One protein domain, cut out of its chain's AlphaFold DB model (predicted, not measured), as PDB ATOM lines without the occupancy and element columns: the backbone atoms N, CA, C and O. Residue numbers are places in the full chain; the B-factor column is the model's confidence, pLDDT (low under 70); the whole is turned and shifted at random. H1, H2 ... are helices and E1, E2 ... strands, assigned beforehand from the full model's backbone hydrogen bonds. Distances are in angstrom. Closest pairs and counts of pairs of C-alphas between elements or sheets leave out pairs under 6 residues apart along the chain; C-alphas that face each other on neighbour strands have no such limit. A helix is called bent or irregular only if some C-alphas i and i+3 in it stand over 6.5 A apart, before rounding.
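Overview. This is residues 16 to 44, 73 to 153 and 189 to 200 of the 213 residues of the protein "Amb_all domain-containing protein" of Aegilops tauschii (UniProt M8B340). The chain is wound in stacked turns, a short solenoid with three walls of parallel strands: E1, E4 and E7 make one wall, E2 and E5 the second, and E3, E6 and E8 the third. The helical hairpin of H1 and H2 lies off one end of the long axis, H3 lies at the corner where the chain passes from E6 to E7, and H4 lies outside the walls. The printed part has 122 residues with four named helices and eight named strands, in the order H1 H2 E1 E2 E3 E4 E5 E6 H3 E7 E8 H4, and its class is mixed, helices and strands. It is compact, with a radius of gyration of the C-alphas of 15.5 A, yet elongated in outline, spanning 49 by 31 by 31 A.

Along the chain. One sheet holds E1, residues 74 to 79, 15.3 A long, E4, residues 98 to 103, 15.2 A, and E7, residues 130 to 133. Another holds E3, residues 89 to 93, E6, residues 110 to 116, 16.7 A, and E8, residues 141 to 143. E2, residues 82 to 84, and E5, residues 106 to 108, form the third. The helices are H1, residues 16 to 21, H2, residues 30 to 36, 11.2 A, H3, residues 123 to 127, and H4, residues 192 to 198. C-alpha 16 stands at (16.845, 62.725, 68.342), C-alpha 74 at (14.864, 63.281, 88.072) and C-alpha 198 at (19.467, 70.916, 63.128).

Arrangement. E4 is the inner strand between E1 and E7, with N 78 and O 101 at 2.9 A and N 131 and O 100 at 2.8 A. E1 runs on into E2 at 91 degrees, and E4 into E5 at 80 degrees. E2 and E5 are parallel, with N 83 and O 106 at 2.9 A; residues 106 to 107 of E5 also pair with residues 136 to 137. E6 pairs in staggered fashion, with E3 through N 93 and O 115 at 2.9 A and with E8 through N 143 and O 111 at 3.0 A. H3 only grazes the sheet of E1, E4 and E7, with residues 124 to 127. H1 and H2, a hairpin, touch at a shallow tilt of 32 degrees, opposite ways; their closest C-alphas, of Ile 16 and Cys 36, are 5.4 A apart. H4 touches no helix and is irregular, C-alphas 193 and 196 being 7.3 A apart. Of the O i to N i+4 pairs, 1 of 2 is within hydrogen-bond range in H1, 0 of 3 in H2, 0 of 1 in H3 and 1 of 3 in H4; of the O i to N i+3 pairs, 3 of 4 are in H2, 2 of 2 in H3 and 3 of 4 in H4.

Size, cuts and confidence. The two C-alphas farthest apart, of Asn 25 and Lys 153, are 50.8 A apart. Residues 45 to 72 and 154 to 188 are not printed; the C-alpha gaps are 14.6 A from 44 to 73 and 29.0 A from 153 to 189. Of the links printed whole, none is long. Mean pLDDT of the printed part is 86.8; residues 148 to 153 are under 70.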
ATOM      1  N   ILE A  16      18.113  63.054  67.689       93.62
ATOM      2  CA  ILE A  16      16.845  62.725  68.342       93.62
ATOM      3  C   ILE A  16      15.793  62.525  67.258       93.62
ATOM      4  O   ILE A  16      15.222  61.444  67.141       93.62
ATOM      5  N   ASP A  17      15.617  63.528  66.404       92.06
ATOM      6  CA  ASP A  17      14.615  63.525  65.341       92.06
ATOM      7  C   ASP A  17      14.843  62.394  64.348       92.06
ATOM      8  O   ASP A  17      13.905  61.706  63.962       92.06
ATOM      9  N   ARG A  18      16.097  62.132  63.974       91.19
ATOM     10  CA  ARG A  18      16.450  61.015  63.088       91.19
ATOM     11  C   ARG A  18      16.022  59.663  63.662       91.19
ATOM     12  O   ARG A  18      15.580  58.796  62.920       91.19
ATOM     13  N   CYS A  19      16.144  59.476  64.977       91.25
ATOM     14  CA  CYS A  19      15.850  58.198  65.625       91.25
ATOM     15  C   CYS A  19      14.383  57.767  65.457       91.25
ATOM     16  O   CYS A  19      14.124  56.570  65.296       91.25
ATOM     17  N   TRP A  20      13.438  58.713  65.450       88.75
ATOM     18  CA  TRP A  20      12.009  58.408  65.333       88.75
ATOM     19  C   TRP A  20      11.381  58.860  64.007       88.75
ATOM     20  O   TRP A  20      10.608  58.093  63.444       88.75
ATOM     21  N   ARG A  21      11.747  60.019  63.439       86.06
ATOM     22  CA  ARG A  21      11.174  60.528  62.169       86.06
ATOM     23  C   ARG A  21      11.577  59.727  60.935       86.06
ATOM     24  O   ARG A  21      11.035  59.973  59.862       86.06
ATOM     25  N   ASP A  22      12.588  58.871  61.031       86.56
ATOM     26  CA  ASP A  22      12.957  57.962  59.936       86.56
ATOM     27  C   ASP A  22      12.159  56.648  59.993       86.56
ATOM     28  O   ASP A  22      12.260  55.820  59.091       86.56
ATOM     29  N   GLN A  23      11.349  56.442  61.039       82.00
ATOM     30  CA  GLN A  23      10.431  55.312  61.135       82.00
ATOM     31  C   GLN A  23       9.109  55.684  60.456       82.00
ATOM     32  O   GLN A  23       8.462  56.655  60.841       82.00
ATOM     33  N   SER A  24       8.681  54.895  59.472       77.81
ATOM     34  CA  SER A  24       7.453  55.148  58.705       77.81
ATOM     35  C   SER A  24       6.155  54.981  59.502       77.81
ATOM     36  O   SER A  24       5.107  55.384  59.018       77.81
ATOM     37  N   ASN A  25       6.215  54.376  60.689       78.56
ATOM     38  CA  ASN A  25       5.064  54.017  61.521       78.56
ATOM     39  C   ASN A  25       5.100  54.658  62.916       78.56
ATOM     40  O   ASN A  25       4.511  54.130  63.866       78.56
ATOM     41  N   TRP A  26       5.882  55.723  63.090       77.44
ATOM     42  CA  TRP A  26       6.100  56.305  64.409       77.44
ATOM     43  C   TRP A  26       4.793  56.813  65.037       77.44
ATOM     44  O   TRP A  26       4.617  56.725  66.250       77.44
ATOM     45  N   ASP A  27       3.869  57.304  64.213       73.19
ATOM     46  CA  ASP A  27       2.557  57.833  64.582       73.19
ATOM     47  C   ASP A  27       1.669  56.772  65.246       73.19
ATOM     48  O   ASP A  27       0.869  57.099  66.129       73.19
ATOM     49  N   ILE A  28       1.880  55.505  64.879       75.00
ATOM     50  CA  ILE A  28       1.209  54.326  65.435       75.00
ATOM     51  C   ILE A  28       1.960  53.787  66.674       75.00
ATOM     52  O   ILE A  28       1.330  53.283  67.602       75.00
ATOM     53  N   ASP A  29       3.291  53.934  66.752       77.69
ATOM     54  CA  ASP A  29       4.126  53.559  67.916       77.69
ATOM     55  C   ASP A  29       4.689  54.804  68.626       77.69
ATOM     56  O   ASP A  29       5.902  54.976  68.769       77.69
ATOM     57  N   ARG A  30       3.802  55.693  69.104       76.38
ATOM     58  CA  ARG A  30       4.204  56.946  69.781       76.38
ATOM     59  C   ARG A  30       5.098  56.715  70.999       76.38
ATOM     60  O   ARG A  30       5.951  57.536  71.324       76.38
ATOM     61  N   GLN A  31       4.945  55.577  71.673       77.38
ATOM     62  CA  GLN A  31       5.803  55.221  72.802       77.38
ATOM     63  C   GLN A  31       7.250  54.957  72.376       77.38
ATOM     64  O   GLN A  31       8.135  54.938  73.221       77.38
ATOM     65  N   ARG A  32       7.549  54.780  71.087       81.50
ATOM     66  CA  ARG A  32       8.925  54.675  70.595       81.50
ATOM     67  C   ARG A  32       9.703  55.980  70.694       81.50
ATOM     68  O   ARG A  32      10.925  55.914  70.800       81.50
ATOM     69  N   LEU A  33       9.041  57.137  70.724       86.12
ATOM     70  CA  LEU A  33       9.736  58.422  70.840       86.12
ATOM     71  C   LEU A  33      10.590  58.478  72.112       86.12
ATOM     72  O   LEU A  33      11.723  58.952  72.081       86.12
ATOM     73  N   VAL A  34      10.099  57.894  73.209       86.81
ATOM     74  CA  VAL A  34      10.758  57.936  74.524       86.81
ATOM     75  C   VAL A  34      12.171  57.335  74.505       86.81
ATOM     76  O   VAL A  34      13.030  57.768  75.269       86.81
ATOM     77  N   VAL A  35      12.471  56.389  73.601       90.19
ATOM     78  CA  VAL A  35      13.803  55.757  73.512       90.19
ATOM     79  C   VAL A  35      14.810  56.538  72.662       90.19
ATOM     80  O   VAL A  35      15.975  56.134  72.585       90.19
ATOM     81  N   CYS A  36      14.376  57.636  72.040       93.06
ATOM     82  CA  CYS A  36      15.211  58.533  71.242       93.06
ATOM     83  C   CYS A  36      15.804  59.698  72.046       93.06
ATOM     84  O   CYS A  36      16.629  60.442  71.520       93.06
ATOM     85  N   SER A  37      15.440  59.820  73.324       93.75
ATOM     86  CA  SER A  37      16.072  60.743  74.268       93.75
ATOM     87  C   SER A  37      17.582  60.509  74.392       93.75
ATOM     88  O   SER A  37      18.083  59.381  74.349       93.75
ATOM     89  N   VAL A  38      18.313  61.609  74.568       94.00
ATOM     90  CA  VAL A  38      19.774  61.644  74.733       94.00
ATOM     91  C   VAL A  38      20.155  62.525  75.923       94.00
ATOM     92  O   VAL A  38      19.293  63.087  76.600       94.00
ATOM     93  N   GLY A  39      21.453  62.660  76.193       94.69
ATOM     94  CA  GLY A  39      21.939  63.492  77.286       94.69
ATOM     95  C   GLY A  39      21.643  62.880  78.647       94.69
ATOM     96  O   GLY A  39      21.534  61.660  78.796       94.69
ATOM     97  N   LEU A  40      21.544  63.731  79.661       93.19
ATOM     98  CA  LEU A  40      21.516  63.306  81.058       93.19
ATOM     99  C   LEU A  40      20.231  62.578  81.451       93.19
ATOM    100  O   LEU A  40      20.310  61.658  82.265       93.19
ATOM    101  N   ALA A  41      19.108  62.884  80.798       90.50
ATOM    102  CA  ALA A  41      17.862  62.138  80.959       90.50
ATOM    103  C   ALA A  41      17.979  60.663  80.529       90.50
ATOM    104  O   ALA A  41      17.249  59.814  81.042       90.50
ATOM    105  N   ARG A  42      18.964  60.345  79.666       90.31
ATOM    106  CA  ARG A  42      19.194  59.032  79.035       90.31
ATOM    107  C   ARG A  42      18.000  58.600  78.188       90.31
ATOM    108  O   ARG A  42      16.961  59.243  78.169       90.31
ATOM    109  N   LYS A  43      18.151  57.457  77.516       89.00
ATOM    110  CA  LYS A  43      17.024  56.775  76.879       89.00
ATOM    111  C   LYS A  43      15.985  56.396  77.933       89.00
ATOM    112  O   LYS A  43      16.290  55.595  78.821       89.00
ATOM    113  N   MET A  44      14.754  56.872  77.786       87.06
ATOM    114  CA  MET A  44      13.623  56.562  78.674       87.06
ATOM    115  C   MET A  44      13.041  55.166  78.402       87.06
ATOM    116  O   MET A  44      11.845  55.001  78.201       87.06
ATOM    117  N   ARG A  73      11.278  64.890  89.726       70.75
ATOM    118  CA  ARG A  73      12.553  65.448  90.232       70.75
ATOM    119  C   ARG A  73      13.799  64.922  89.525       70.75
ATOM    120  O   ARG A  73      14.868  65.511  89.633       70.75
ATOM    121  N   SER A  74      13.711  63.802  88.810       81.19
ATOM    122  CA  SER A  74      14.864  63.281  88.072       81.19
ATOM    123  C   SER A  74      14.460  62.527  86.821       81.19
ATOM    124  O   SER A  74      13.345  62.009  86.760       81.19
ATOM    125  N   LYS A  75      15.374  62.452  85.843       85.88
ATOM    126  CA  LYS A  75      15.148  61.779  84.552       85.88
ATOM    127  C   LYS A  75      13.918  62.342  83.841       85.88
ATOM    128  O   LYS A  75      12.968  61.627  83.537       85.88
ATOM    129  N   VAL A  76      13.956  63.644  83.576       90.06
ATOM    130  CA  VAL A  76      12.893  64.359  82.861       90.06
ATOM    131  C   VAL A  76      13.382  64.707  81.462       90.06
ATOM    132  O   VAL A  76      14.506  65.180  81.291       90.06
ATOM    133  N   TRP A  77      12.542  64.471  80.458       93.81
ATOM    134  CA  TRP A  77      12.818  64.848  79.076       93.81
ATOM    135  C   TRP A  77      11.722  65.774  78.562       93.81
ATOM    136  O   TRP A  77      10.557  65.387  78.518       93.81
ATOM    137  N   ILE A  78      12.109  66.999  78.210       94.81
ATOM    138  CA  ILE A  78      11.224  68.045  77.691       94.81
ATOM    139  C   ILE A  78      11.587  68.238  76.223       94.81
ATOM    140  O   ILE A  78      12.637  68.810  75.920       94.81
ATOM    141  N   ASP A  79      10.747  67.721  75.327       95.62
ATOM    142  CA  ASP A  79      11.023  67.650  73.890       95.62
ATOM    143  C   ASP A  79       9.873  68.191  73.039       95.62
ATOM    144  O   ASP A  79       8.713  67.935  73.357       95.62
ATOM    145  N   HIS A  80      10.195  68.920  71.962       95.50
ATOM    146  CA  HIS A  80       9.228  69.419  70.972       95.50
ATOM    147  C   HIS A  80       8.066  70.253  71.551       95.50
ATOM    148  O   HIS A  80       6.910  70.096  71.164       95.50
ATOM    149  N   ASN A  81       8.358  71.195  72.449       95.69
ATOM    150  CA  ASN A  81       7.371  72.160  72.952       95.69
ATOM    151  C   ASN A  81       7.579  73.542  72.334       95.69
ATOM    152  O   ASN A  81       8.712  73.957  72.089       95.69
ATOM    153  N   THR A  82       6.487  74.274  72.122       96.19
ATOM    154  CA  THR A  82       6.524  75.709  71.805       96.19
ATOM    155  C   THR A  82       6.169  76.484  73.068       96.19
ATOM    156  O   THR A  82       5.073  76.314  73.598       96.19
ATOM    157  N   LEU A  83       7.094  77.307  73.558       95.69
ATOM    158  CA  LEU A  83       7.010  77.999  74.844       95.69
ATOM    159  C   LEU A  83       7.176  79.506  74.614       95.69
ATOM    160  O   LEU A  83       8.206  79.947  74.099       95.69
ATOM    161  N   ALA A  84       6.158  80.289  74.968       95.56
ATOM    162  CA  ALA A  84       6.127  81.731  74.733       95.56
ATOM    163  C   ALA A  84       5.134  82.434  75.664       95.56
ATOM    164  O   ALA A  84       4.125  81.837  76.038       95.56
ATOM    165  N   ARG A  85       5.373  83.726  75.942       92.12
ATOM    166  CA  ARG A  85       4.423  84.645  76.599       92.12
ATOM    167  C   ARG A  85       3.809  84.110  77.902       92.12
ATOM    168  O   ARG A  85       2.592  84.156  78.081       92.12
ATOM    169  N   CYS A  86       4.643  83.607  78.804       89.69
ATOM    170  CA  CYS A  86       4.217  83.311  80.175       89.69
ATOM    171  C   CYS A  86       4.317  84.562  81.063       89.69
ATOM    172  O   CYS A  86       4.910  85.566  80.676       89.69
ATOM    173  N   GLU A  87       3.740  84.504  82.260       87.44
ATOM    174  CA  GLU A  87       3.778  85.624  83.211       87.44
ATOM    175  C   GLU A  87       5.185  85.857  83.793       87.44
ATOM    176  O   GLU A  87       5.626  87.001  83.886       87.44
ATOM    177  N   ASP A  88       5.916  84.784  84.129       87.56
ATOM    178  CA  ASP A  88       7.283  84.869  84.665       87.56
ATOM    179  C   ASP A  88       8.313  84.096  83.823       87.56
ATOM    180  O   ASP A  88       8.744  84.600  82.789       87.56
ATOM    181  N   GLY A  89       8.758  82.909  84.251       87.31
ATOM    182  CA  GLY A  89       9.690  82.047  83.513       87.31
ATOM    183  C   GLY A  89       8.992  81.093  82.532       87.31
ATOM    184  O   GLY A  89       7.836  80.741  82.752       87.31
ATOM    185  N   LEU A  90       9.674  80.646  81.464       89.06
ATOM    186  CA  LEU A  90       9.156  79.548  80.616       89.06
ATOM    187  C   LEU A  90       9.519  78.162  81.157       89.06
ATOM    188  O   LEU A  90       8.723  77.234  81.035       89.06
ATOM    189  N   LEU A  91      10.731  77.991  81.690       91.38
ATOM    190  CA  LEU A  91      11.213  76.701  82.179       91.38
ATOM    191  C   LEU A  91      12.176  76.882  83.351       91.38
ATOM    192  O   LEU A  91      13.262  77.433  83.181       91.38
ATOM    193  N   ASP A  92      11.823  76.308  84.497       88.62
ATOM    194  CA  ASP A  92      12.659  76.322  85.694       88.62
ATOM    195  C   ASP A  92      13.036  74.889  86.098       88.62
ATOM    196  O   ASP A  92      12.178  74.023  86.273       88.62
ATOM    197  N   VAL A  93      14.336  74.627  86.253       87.81
ATOM    198  CA  VAL A  93      14.868  73.391  86.845       87.81
ATOM    199  C   VAL A  93      15.513  73.768  88.168       87.81
ATOM    200  O   VAL A  93      16.541  74.436  88.184       87.81
ATOM    201  N   THR A  94      14.902  73.381  89.282       85.81
ATOM    202  CA  THR A  94      15.294  73.816  90.633       85.81
ATOM    203  C   THR A  94      15.106  72.683  91.647       85.81
ATOM    204  O   THR A  94      14.697  71.572  91.286       85.81
ATOM    205  N   LEU A  95      15.394  72.959  92.923       83.19
ATOM    206  CA  LEU A  95      14.990  72.130  94.065       83.19
ATOM    207  C   LEU A  95      15.546  70.698  93.999       83.19
ATOM    208  O   LEU A  95      14.836  69.712  94.196       83.19
ATOM    209  N   GLY A  96      16.836  70.581  93.675       78.00
ATOM    210  CA  GLY A  96      17.557  69.313  93.587       78.00
ATOM    211  C   GLY A  96      17.249  68.502  92.328       78.00
ATOM    212  O   GLY A  96      17.700  67.357  92.220       78.00
ATOM    213  N   SER A  97      16.508  69.074  91.373       86.69
ATOM    214  CA  SER A  97      16.207  68.402  90.112       86.69
ATOM    215  C   SER A  97      17.487  68.089  89.336       86.69
ATOM    216  O   SER A  97      18.396  68.913  89.235       86.69
ATOM    217  N   THR A  98      17.593  66.881  88.787       89.31
ATOM    218  CA  THR A  98      18.807  66.439  88.081       89.31
ATOM    219  C   THR A  98      18.494  65.430  86.983       89.31
ATOM    220  O   THR A  98      17.402  64.874  86.918       89.31
ATOM    221  N   ASP A  99      19.459  65.177  86.105       91.25
ATOM    222  CA  ASP A  99      19.288  64.297  84.951       91.25
ATOM    223  C   ASP A  99      18.134  64.738  84.037       91.25
ATOM    224  O   ASP A  99      17.284  63.943  83.640       91.25
ATOM    225  N   VAL A 100      18.101  66.035  83.720       93.38
ATOM    226  CA  VAL A 100      17.102  66.633  82.826       93.38
ATOM    227  C   VAL A 100      17.702  66.834  81.437       93.38
ATOM    228  O   VAL A 100      18.831  67.305  81.306       93.38
ATOM    229  N   THR A 101      16.945  66.513  80.389       96.06
ATOM    230  CA  THR A 101      17.265  66.887  79.007       96.06
ATOM    231  C   THR A 101      16.153  67.786  78.477       96.06
ATOM    232  O   THR A 101      14.986  67.401  78.487       96.06
ATOM    233  N   VAL A 102      16.519  68.966  77.986       97.31
ATOM    234  CA  VAL A 102      15.625  69.909  77.308       97.31
ATOM    235  C   VAL A 102      16.065  69.987  75.851       97.31
ATOM    236  O   VAL A 102      17.159  70.492  75.570       97.31
ATOM    237  N   SER A 103      15.257  69.465  74.929       97.38
ATOM    238  CA  SER A 103      15.624  69.382  73.513       97.38
ATOM    239  C   SER A 103      14.526  69.728  72.523       97.38
ATOM    240  O   SER A 103      13.354  69.638  72.841       97.38
ATOM    241  N   ASN A 104      14.898  70.153  71.313       97.12
ATOM    242  CA  ASN A 104      13.952  70.434  70.221       97.12
ATOM    243  C   ASN A 104      12.794  71.393  70.577       97.12
ATOM    244  O   ASN A 104      11.779  71.414  69.887       97.12
ATOM    245  N   ASN A 105      12.907  72.201  71.634       97.69
ATOM    246  CA  ASN A 105      11.869  73.158  72.009       97.69
ATOM    247  C   ASN A 105      12.092  74.490  71.292       97.69
ATOM    248  O   ASN A 105      13.228  74.870  70.995       97.69
ATOM    249  N   TRP A 106      11.008  75.217  71.048       97.31
ATOM    250  CA  TRP A 106      11.038  76.567  70.511       97.31
ATOM    251  C   TRP A 106      10.629  77.566  71.593       97.31
ATOM    252  O   TRP A 106       9.469  77.604  71.996       97.31
ATOM    253  N   PHE A 107      11.592  78.366  72.052       97.06
ATOM    254  CA  PHE A 107      11.395  79.450  73.012       97.06
ATOM    255  C   PHE A 107      11.368  80.782  72.264       97.06
ATOM    256  O   PHE A 107      12.355  81.122  71.607       97.06
ATOM    257  N   HIS A 108      10.276  81.538  72.345       96.44
ATOM    258  CA  HIS A 108      10.151  82.818  71.642       96.44
ATOM    259  C   HIS A 108       9.225  83.797  72.365       96.44
ATOM    260  O   HIS A 108       8.447  83.392  73.222       96.44
ATOM    261  N   ASP A 109       9.312  85.081  72.006       96.00
ATOM    262  CA  ASP A 109       8.456  86.158  72.532       96.00
ATOM    263  C   ASP A 109       8.360  86.157  74.066       96.00
ATOM    264  O   ASP A 109       7.266  86.096  74.635       96.00
ATOM    265  N   HIS A 110       9.513  86.152  74.742       92.94
ATOM    266  CA  HIS A 110       9.566  86.020  76.196       92.94
ATOM    267  C   HIS A 110      10.871  86.540  76.814       92.94
ATOM    268  O   HIS A 110      11.946  86.346  76.247       92.94
ATOM    269  N   ASP A 111      10.799  87.144  78.008       88.75
ATOM    270  CA  ASP A 111      11.980  87.727  78.668       88.75
ATOM    271  C   ASP A 111      12.813  86.705  79.454       88.75
ATOM    272  O   ASP A 111      14.016  86.572  79.237       88.75
ATOM    273  N   LYS A 112      12.181  85.943  80.355       89.00
ATOM    274  CA  LYS A 112      12.853  84.996  81.260       89.00
ATOM    275  C   LYS A 112      12.706  83.561  80.749       89.00
ATOM    276  O   LYS A 112      11.751  82.872  81.090       89.00
ATOM    277  N   VAL A 113      13.631  83.106  79.906       88.62
ATOM    278  CA  VAL A 113      13.462  81.826  79.196       88.62
ATOM    279  C   VAL A 113      13.695  80.596  80.085       88.62
ATOM    280  O   VAL A 113      12.769  79.823  80.294       88.62
ATOM    281  N   MET A 114      14.909  80.384  80.596       91.88
ATOM    282  CA  MET A 114      15.261  79.152  81.308       91.88
ATOM    283  C   MET A 114      16.142  79.406  82.535       91.88
ATOM    284  O   MET A 114      17.275  79.881  82.396       91.88
ATOM    285  N   LEU A 115      15.648  79.046  83.721       90.00
ATOM    286  CA  LEU A 115      16.383  79.120  84.986       90.00
ATOM    287  C   LEU A 115      16.850  77.730  85.435       90.00
ATOM    288  O   LEU A 115      16.049  76.805  85.548       90.00
ATOM    289  N   LEU A 116      18.143  77.588  85.725       88.31
ATOM    290  CA  LEU A 116      18.743  76.363  86.258       88.31
ATOM    291  C   LEU A 116      19.317  76.653  87.657       88.31
ATOM    292  O   LEU A 116      20.406  77.211  87.791       88.31
ATOM    293  N   GLY A 117      18.567  76.296  88.697       83.94
ATOM    294  CA  GLY A 117      18.839  76.671  90.086       83.94
ATOM    295  C   GLY A 117      18.344  78.085  90.417       83.94
ATOM    296  O   GLY A 117      18.490  79.012  89.622       83.94
ATOM    297  N   HIS A 118      17.730  78.250  91.593       81.62
ATOM    298  CA  HIS A 118      17.102  79.518  92.011       81.62
ATOM    299  C   HIS A 118      17.720  80.129  93.276       81.62
ATOM    300  O   HIS A 118      17.700  81.344  93.443       81.62
ATOM    301  N   ASN A 119      18.265  79.304  94.174       79.38
ATOM    302  CA  ASN A 119      18.776  79.749  95.468       79.38
ATOM    303  C   ASN A 119      20.197  79.221  95.693       79.38
ATOM    304  O   ASN A 119      20.405  78.015  95.813       79.38
ATOM    305  N   ASP A 120      21.158  80.133  95.832       76.00
ATOM    306  CA  ASP A 120      22.574  79.828  96.062       76.00
ATOM    307  C   ASP A 120      22.816  79.013  97.350       76.00
ATOM    308  O   ASP A 120      23.776  78.247  97.452       76.00
ATOM    309  N   GLN A 121      21.925  79.124  98.336       77.44
ATOM    310  CA  GLN A 121      21.988  78.355  99.581       77.44
ATOM    311  C   GLN A 121      21.402  76.942  99.440       77.44
ATOM    312  O   GLN A 121      21.564  76.112 100.338       77.44
ATOM    313  N   HIS A 122      20.738  76.631  98.323       76.81
ATOM    314  CA  HIS A 122      20.123  75.330  98.107       76.81
ATOM    315  C   HIS A 122      21.165  74.298  97.664       76.81
ATOM    316  O   HIS A 122      21.361  74.010  96.487       76.81
ATOM    317  N   VAL A 123      21.849  73.703  98.643       77.81
ATOM    318  CA  VAL A 123      22.973  72.776  98.422       77.81
ATOM    319  C   VAL A 123      22.641  71.571  97.536       77.81
ATOM    320  O   VAL A 123      23.553  71.012  96.925       77.81
ATOM    321  N   ALA A 124      21.368  71.172  97.439       76.44
ATOM    322  CA  ALA A 124      20.946  70.079  96.567       76.44
ATOM    323  C   ALA A 124      21.123  70.415  95.073       76.44
ATOM    324  O   ALA A 124      21.465  69.521  94.295       76.44
ATOM    325  N   ASP A 125      21.020  71.693  94.686       81.06
ATOM    326  CA  ASP A 125      21.211  72.143  93.298       81.06
ATOM    327  C   ASP A 125      22.669  71.987  92.832       81.06
ATOM    328  O   ASP A 125      22.932  71.909  91.636       81.06
ATOM    329  N   ARG A 126      23.637  71.788  93.741       81.38
ATOM    330  CA  ARG A 126      25.031  71.459  93.370       81.38
ATOM    331  C   ARG A 126      25.163  70.130  92.620       81.38
ATOM    332  O   ARG A 126      26.184  69.881  91.986       81.38
ATOM    333  N   ARG A 127      24.162  69.252  92.726       82.00
ATOM    334  CA  ARG A 127      24.096  67.969  92.005       82.00
ATOM    335  C   ARG A 127      23.247  68.058  90.734       82.00
ATOM    336  O   ARG A 127      23.054  67.035  90.070       82.00
ATOM    337  N   MET A 128      22.728  69.241  90.405       88.19
ATOM    338  CA  MET A 128      21.947  69.471  89.199       88.19
ATOM    339  C   MET A 128      22.809  69.223  87.970       88.19
ATOM    340  O   MET A 128      23.940  69.693  87.851       88.19
ATOM    341  N   ARG A 129      22.257  68.452  87.040       90.88
ATOM    342  CA  ARG A 129      22.862  68.196  85.741       90.88
ATOM    343  C   ARG A 129      21.762  68.301  84.701       90.88
ATOM    344  O   ARG A 129      20.773  67.569  84.782       90.88
ATOM    345  N   VAL A 130      21.956  69.182  83.724       93.56
ATOM    346  CA  VAL A 130      20.980  69.443  82.661       93.56
ATOM    347  C   VAL A 130      21.668  69.435  81.300       93.56
ATOM    348  O   VAL A 130      22.723  70.041  81.121       93.56
ATOM    349  N   THR A 131      21.076  68.736  80.335       95.94
ATOM    350  CA  THR A 131      21.454  68.803  78.922       95.94
ATOM    351  C   THR A 131      20.481  69.733  78.210       95.94
ATOM    352  O   THR A 131      19.286  69.461  78.182       95.94
ATOM    353  N   VAL A 132      20.987  70.790  77.578       96.12
ATOM    354  CA  VAL A 132      20.205  71.660  76.688       96.12
ATOM    355  C   VAL A 132      20.741  71.458  75.272       96.12
ATOM    356  O   VAL A 132      21.912  71.733  75.022       96.12
ATOM    357  N   ALA A 133      19.931  70.924  74.355       95.62
ATOM    358  CA  ALA A 133      20.394  70.566  73.010       95.62
ATOM    359  C   ALA A 133      19.315  70.779  71.946       95.62
ATOM    360  O   ALA A 133      18.155  70.486  72.173       95.62
ATOM    361  N   PHE A 134      19.689  71.248  70.756       96.06
ATOM    362  CA  PHE A 134      18.781  71.385  69.603       96.06
ATOM    363  C   PHE A 134      17.547  72.296  69.808       96.06
ATOM    364  O   PHE A 134      16.632  72.287  68.990       96.06
ATOM    365  N   ASN A 135      17.505  73.100  70.875       96.38
ATOM    366  CA  ASN A 135      16.441  74.083  71.072       96.38
ATOM    367  C   ASN A 135      16.646  75.296  70.162       96.38
ATOM    368  O   ASN A 135      17.779  75.683  69.864       96.38
ATOM    369  N   ARG A 136      15.544  75.940  69.783       96.00
ATOM    370  CA  ARG A 136      15.540  77.229  69.100       96.00
ATOM    371  C   ARG A 136      15.191  78.329  70.096       96.00
ATOM    372  O   ARG A 136      14.086  78.343  70.630       96.00
ATOM    373  N   PHE A 137      16.119  79.258  70.304       95.44
ATOM    374  CA  PHE A 137      15.904  80.473  71.088       95.44
ATOM    375  C   PHE A 137      15.671  81.653  70.139       95.44
ATOM    376  O   PHE A 137      16.542  81.992  69.340       95.44
ATOM    377  N   GLY A 138      14.491  82.259  70.208       93.31
ATOM    378  CA  GLY A 138      14.084  83.398  69.395       93.31
ATOM    379  C   GLY A 138      12.983  83.082  68.372       93.31
ATOM    380  O   GLY A 138      12.729  81.916  68.060       93.31
ATOM    381  N   PRO A 139      12.349  84.115  67.788       94.25
ATOM    382  CA  PRO A 139      12.678  85.535  67.955       94.25
ATOM    383  C   PRO A 139      12.244  86.102  69.318       94.25
ATOM    384  O   PRO A 139      11.541  85.439  70.078       94.25
ATOM    385  N   ASN A 140      12.681  87.330  69.614       92.62
ATOM    386  CA  ASN A 140      12.245  88.119  70.774       92.62
ATOM    387  C   ASN A 140      12.460  87.421  72.127       92.62
ATOM    388  O   ASN A 140      11.560  87.356  72.963       92.62
ATOM    389  N   VAL A 141      13.663  86.886  72.327       90.00
ATOM    390  CA  VAL A 141      14.136  86.400  73.628       90.00
ATOM    391  C   VAL A 141      15.253  87.307  74.117       90.00
ATOM    392  O   VAL A 141      16.139  87.662  73.339       90.00
ATOM    393  N   THR A 142      15.208  87.703  75.384       79.81
ATOM    394  CA  THR A 142      16.118  88.729  75.918       79.81
ATOM    395  C   THR A 142      17.056  88.204  76.992       79.81
ATOM    396  O   THR A 142      18.222  88.599  77.010       79.81
ATOM    397  N   ARG A 143      16.604  87.327  77.899       79.88
ATOM    398  CA  ARG A 143      17.413  86.858  79.036       79.88
ATOM    399  C   ARG A 143      17.237  85.360  79.294       79.88
ATOM    400  O   ARG A 143      16.308  84.709  78.825       79.88
ATOM    401  N   ARG A 144      18.149  84.815  80.108       79.81
ATOM    402  CA  ARG A 144      18.097  83.436  80.623       79.81
ATOM    403  C   ARG A 144      18.097  82.355  79.531       79.81
ATOM    404  O   ARG A 144      17.274  81.451  79.562       79.81
ATOM    405  N   THR A 145      19.036  82.414  78.588       75.94
ATOM    406  CA  THR A 145      19.191  81.411  77.518       75.94
ATOM    407  C   THR A 145      20.402  80.480  77.701       75.94
ATOM    408  O   THR A 145      21.386  80.623  76.974       75.94
ATOM    409  N   PRO A 146      20.340  79.440  78.551       72.50
ATOM    410  CA  PRO A 146      19.860  79.416  79.941       72.50
ATOM    411  C   PRO A 146      20.684  80.322  80.881       72.50
ATOM    412  O   PRO A 146      21.744  80.816  80.506       72.50
ATOM    413  N   VAL A 147      20.227  80.518  82.123       79.25
ATOM    414  CA  VAL A 147      21.050  81.062  83.227       79.25
ATOM    415  C   VAL A 147      21.106  80.047  84.365       79.25
ATOM    416  O   VAL A 147      20.072  79.528  84.779       79.25
ATOM    417  N   GLY A 148      22.318  79.771  84.853       67.06
ATOM    418  CA  GLY A 148      22.558  78.915  86.010       67.06
ATOM    419  C   GLY A 148      23.002  79.718  87.230       67.06
ATOM    420  O   GLY A 148      23.826  80.622  87.091       67.06
ATOM    421  N   HIS A 149      22.492  79.367  88.408       65.38
ATOM    422  CA  HIS A 149      22.939  79.910  89.694       65.38
ATOM    423  C   HIS A 149      23.617  78.811  90.519       65.38
ATOM    424  O   HIS A 149      23.072  77.723  90.690       65.38
ATOM    425  N   ALA A 150      24.827  79.078  91.010       60.25
ATOM    426  CA  ALA A 150      25.576  78.166  91.864       60.25
ATOM    427  C   ALA A 150      26.441  78.967  92.846       60.25
ATOM    428  O   ALA A 150      27.205  79.847  92.447       60.25
ATOM    429  N   ALA A 151      26.354  78.645  94.139       54.03
ATOM    430  CA  ALA A 151      27.195  79.265  95.157       54.03
ATOM    431  C   ALA A 151      28.676  78.890  94.985       54.03
ATOM    432  O   ALA A 151      29.048  77.726  95.150       54.03
ATOM    433  N   GLY A 152      29.521  79.892  94.730       58.53
ATOM    434  CA  GLY A 152      30.977  79.767  94.614       58.53
ATOM    435  C   GLY A 152      31.542  80.754  93.588       58.53
ATOM    436  O   GLY A 152      30.863  81.105  92.627       58.53
ATOM    437  N   LYS A 153      32.768  81.253  93.795       57.00
ATOM    438  CA  LYS A 153      33.409  82.233  92.890       57.00
ATOM    439  C   LYS A 153      34.194  81.593  91.733       57.00
ATOM    440  O   LYS A 153      34.627  82.319  90.842       57.00
ATOM    441  N   ALA A 189      27.760  66.007  69.013       86.19
ATOM    442  CA  ALA A 189      27.630  67.411  68.650       86.19
ATOM    443  C   ALA A 189      28.255  67.615  67.262       86.19
ATOM    444  O   ALA A 189      29.319  67.059  66.977       86.19
ATOM    445  N   VAL A 190      27.582  68.367  66.396       84.06
ATOM    446  CA  VAL A 190      28.077  68.696  65.050       84.06
ATOM    447  C   VAL A 190      28.636  70.119  65.015       84.06
ATOM    448  O   VAL A 190      28.572  70.837  66.011       84.06
ATOM    449  N   SER A 191      29.171  70.528  63.864       86.69
ATOM    450  CA  SER A 191      29.683  71.885  63.659       86.69
ATOM    451  C   SER A 191      28.600  72.946  63.877       86.69
ATOM    452  O   SER A 191      27.457  72.773  63.445       86.69
ATOM    453  N   ALA A 192      28.969  74.090  64.464       88.56
ATOM    454  CA  ALA A 192      28.058  75.217  64.658       88.56
ATOM    455  C   ALA A 192      27.395  75.710  63.356       88.56
ATOM    456  O   ALA A 192      26.267  76.197  63.391       88.56
ATOM    457  N   GLY A 193      28.036  75.516  62.195       87.81
ATOM    458  CA  GLY A 193      27.453  75.857  60.890       87.81
ATOM    459  C   GLY A 193      26.173  75.081  60.550       87.81
ATOM    460  O   GLY A 193      25.358  75.546  59.756       87.81
ATOM    461  N   GLU A 194      25.948  73.925  61.178       89.81
ATOM    462  CA  GLU A 194      24.765  73.092  60.948       89.81
ATOM    463  C   GLU A 194      23.623  73.379  61.930       89.81
ATOM    464  O   GLU A 194      22.515  72.877  61.730       89.81
ATOM    465  N   VAL A 195      23.845  74.204  62.964       90.38
ATOM    466  CA  VAL A 195      22.871  74.450  64.044       90.38
ATOM    467  C   VAL A 195      21.526  74.906  63.489       90.38
ATOM    468  O   VAL A 195      20.510  74.300  63.817       90.38
ATOM    469  N   ARG A 196      21.513  75.883  62.569       90.75
ATOM    470  CA  ARG A 196      20.275  76.372  61.929       90.75
ATOM    471  C   ARG A 196      19.471  75.249  61.272       90.75
ATOM    472  O   ARG A 196      18.247  75.248  61.336       90.75
ATOM    473  N   SER A 197      20.161  74.292  60.658       91.12
ATOM    474  CA  SER A 197      19.537  73.151  59.996       91.12
ATOM    475  C   SER A 197      19.051  72.105  61.003       91.12
ATOM    476  O   SER A 197      17.976  71.538  60.836       91.12
ATOM    477  N   LEU A 198      19.808  71.880  62.081       91.75
ATOM    478  CA  LEU A 198      19.467  70.916  63.128       91.75
ATOM    479  C   LEU A 198      18.317  71.344  64.043       91.75
ATOM    480  O   LEU A 198      17.672  70.473  64.627       91.75
ATOM    481  N   THR A 199      18.076  72.648  64.186       93.56
ATOM    482  CA  THR A 199      17.017  73.210  65.045       93.56
ATOM    483  C   THR A 199      15.823  73.744  64.257       93.56
ATOM    484  O   THR A 199      14.951  74.395  64.832       93.56
ATOM    485  N   LYS A 200      15.782  73.534  62.935       92.19
ATOM    486  CA  LYS A 200      14.731  74.088  62.062       92.19
ATOM    487  C   LYS A 200      13.329  73.578  62.417       92.19
ATOM    488  O   LYS A 200      12.363  74.319  62.267       92.19
TER     489      LYS A 200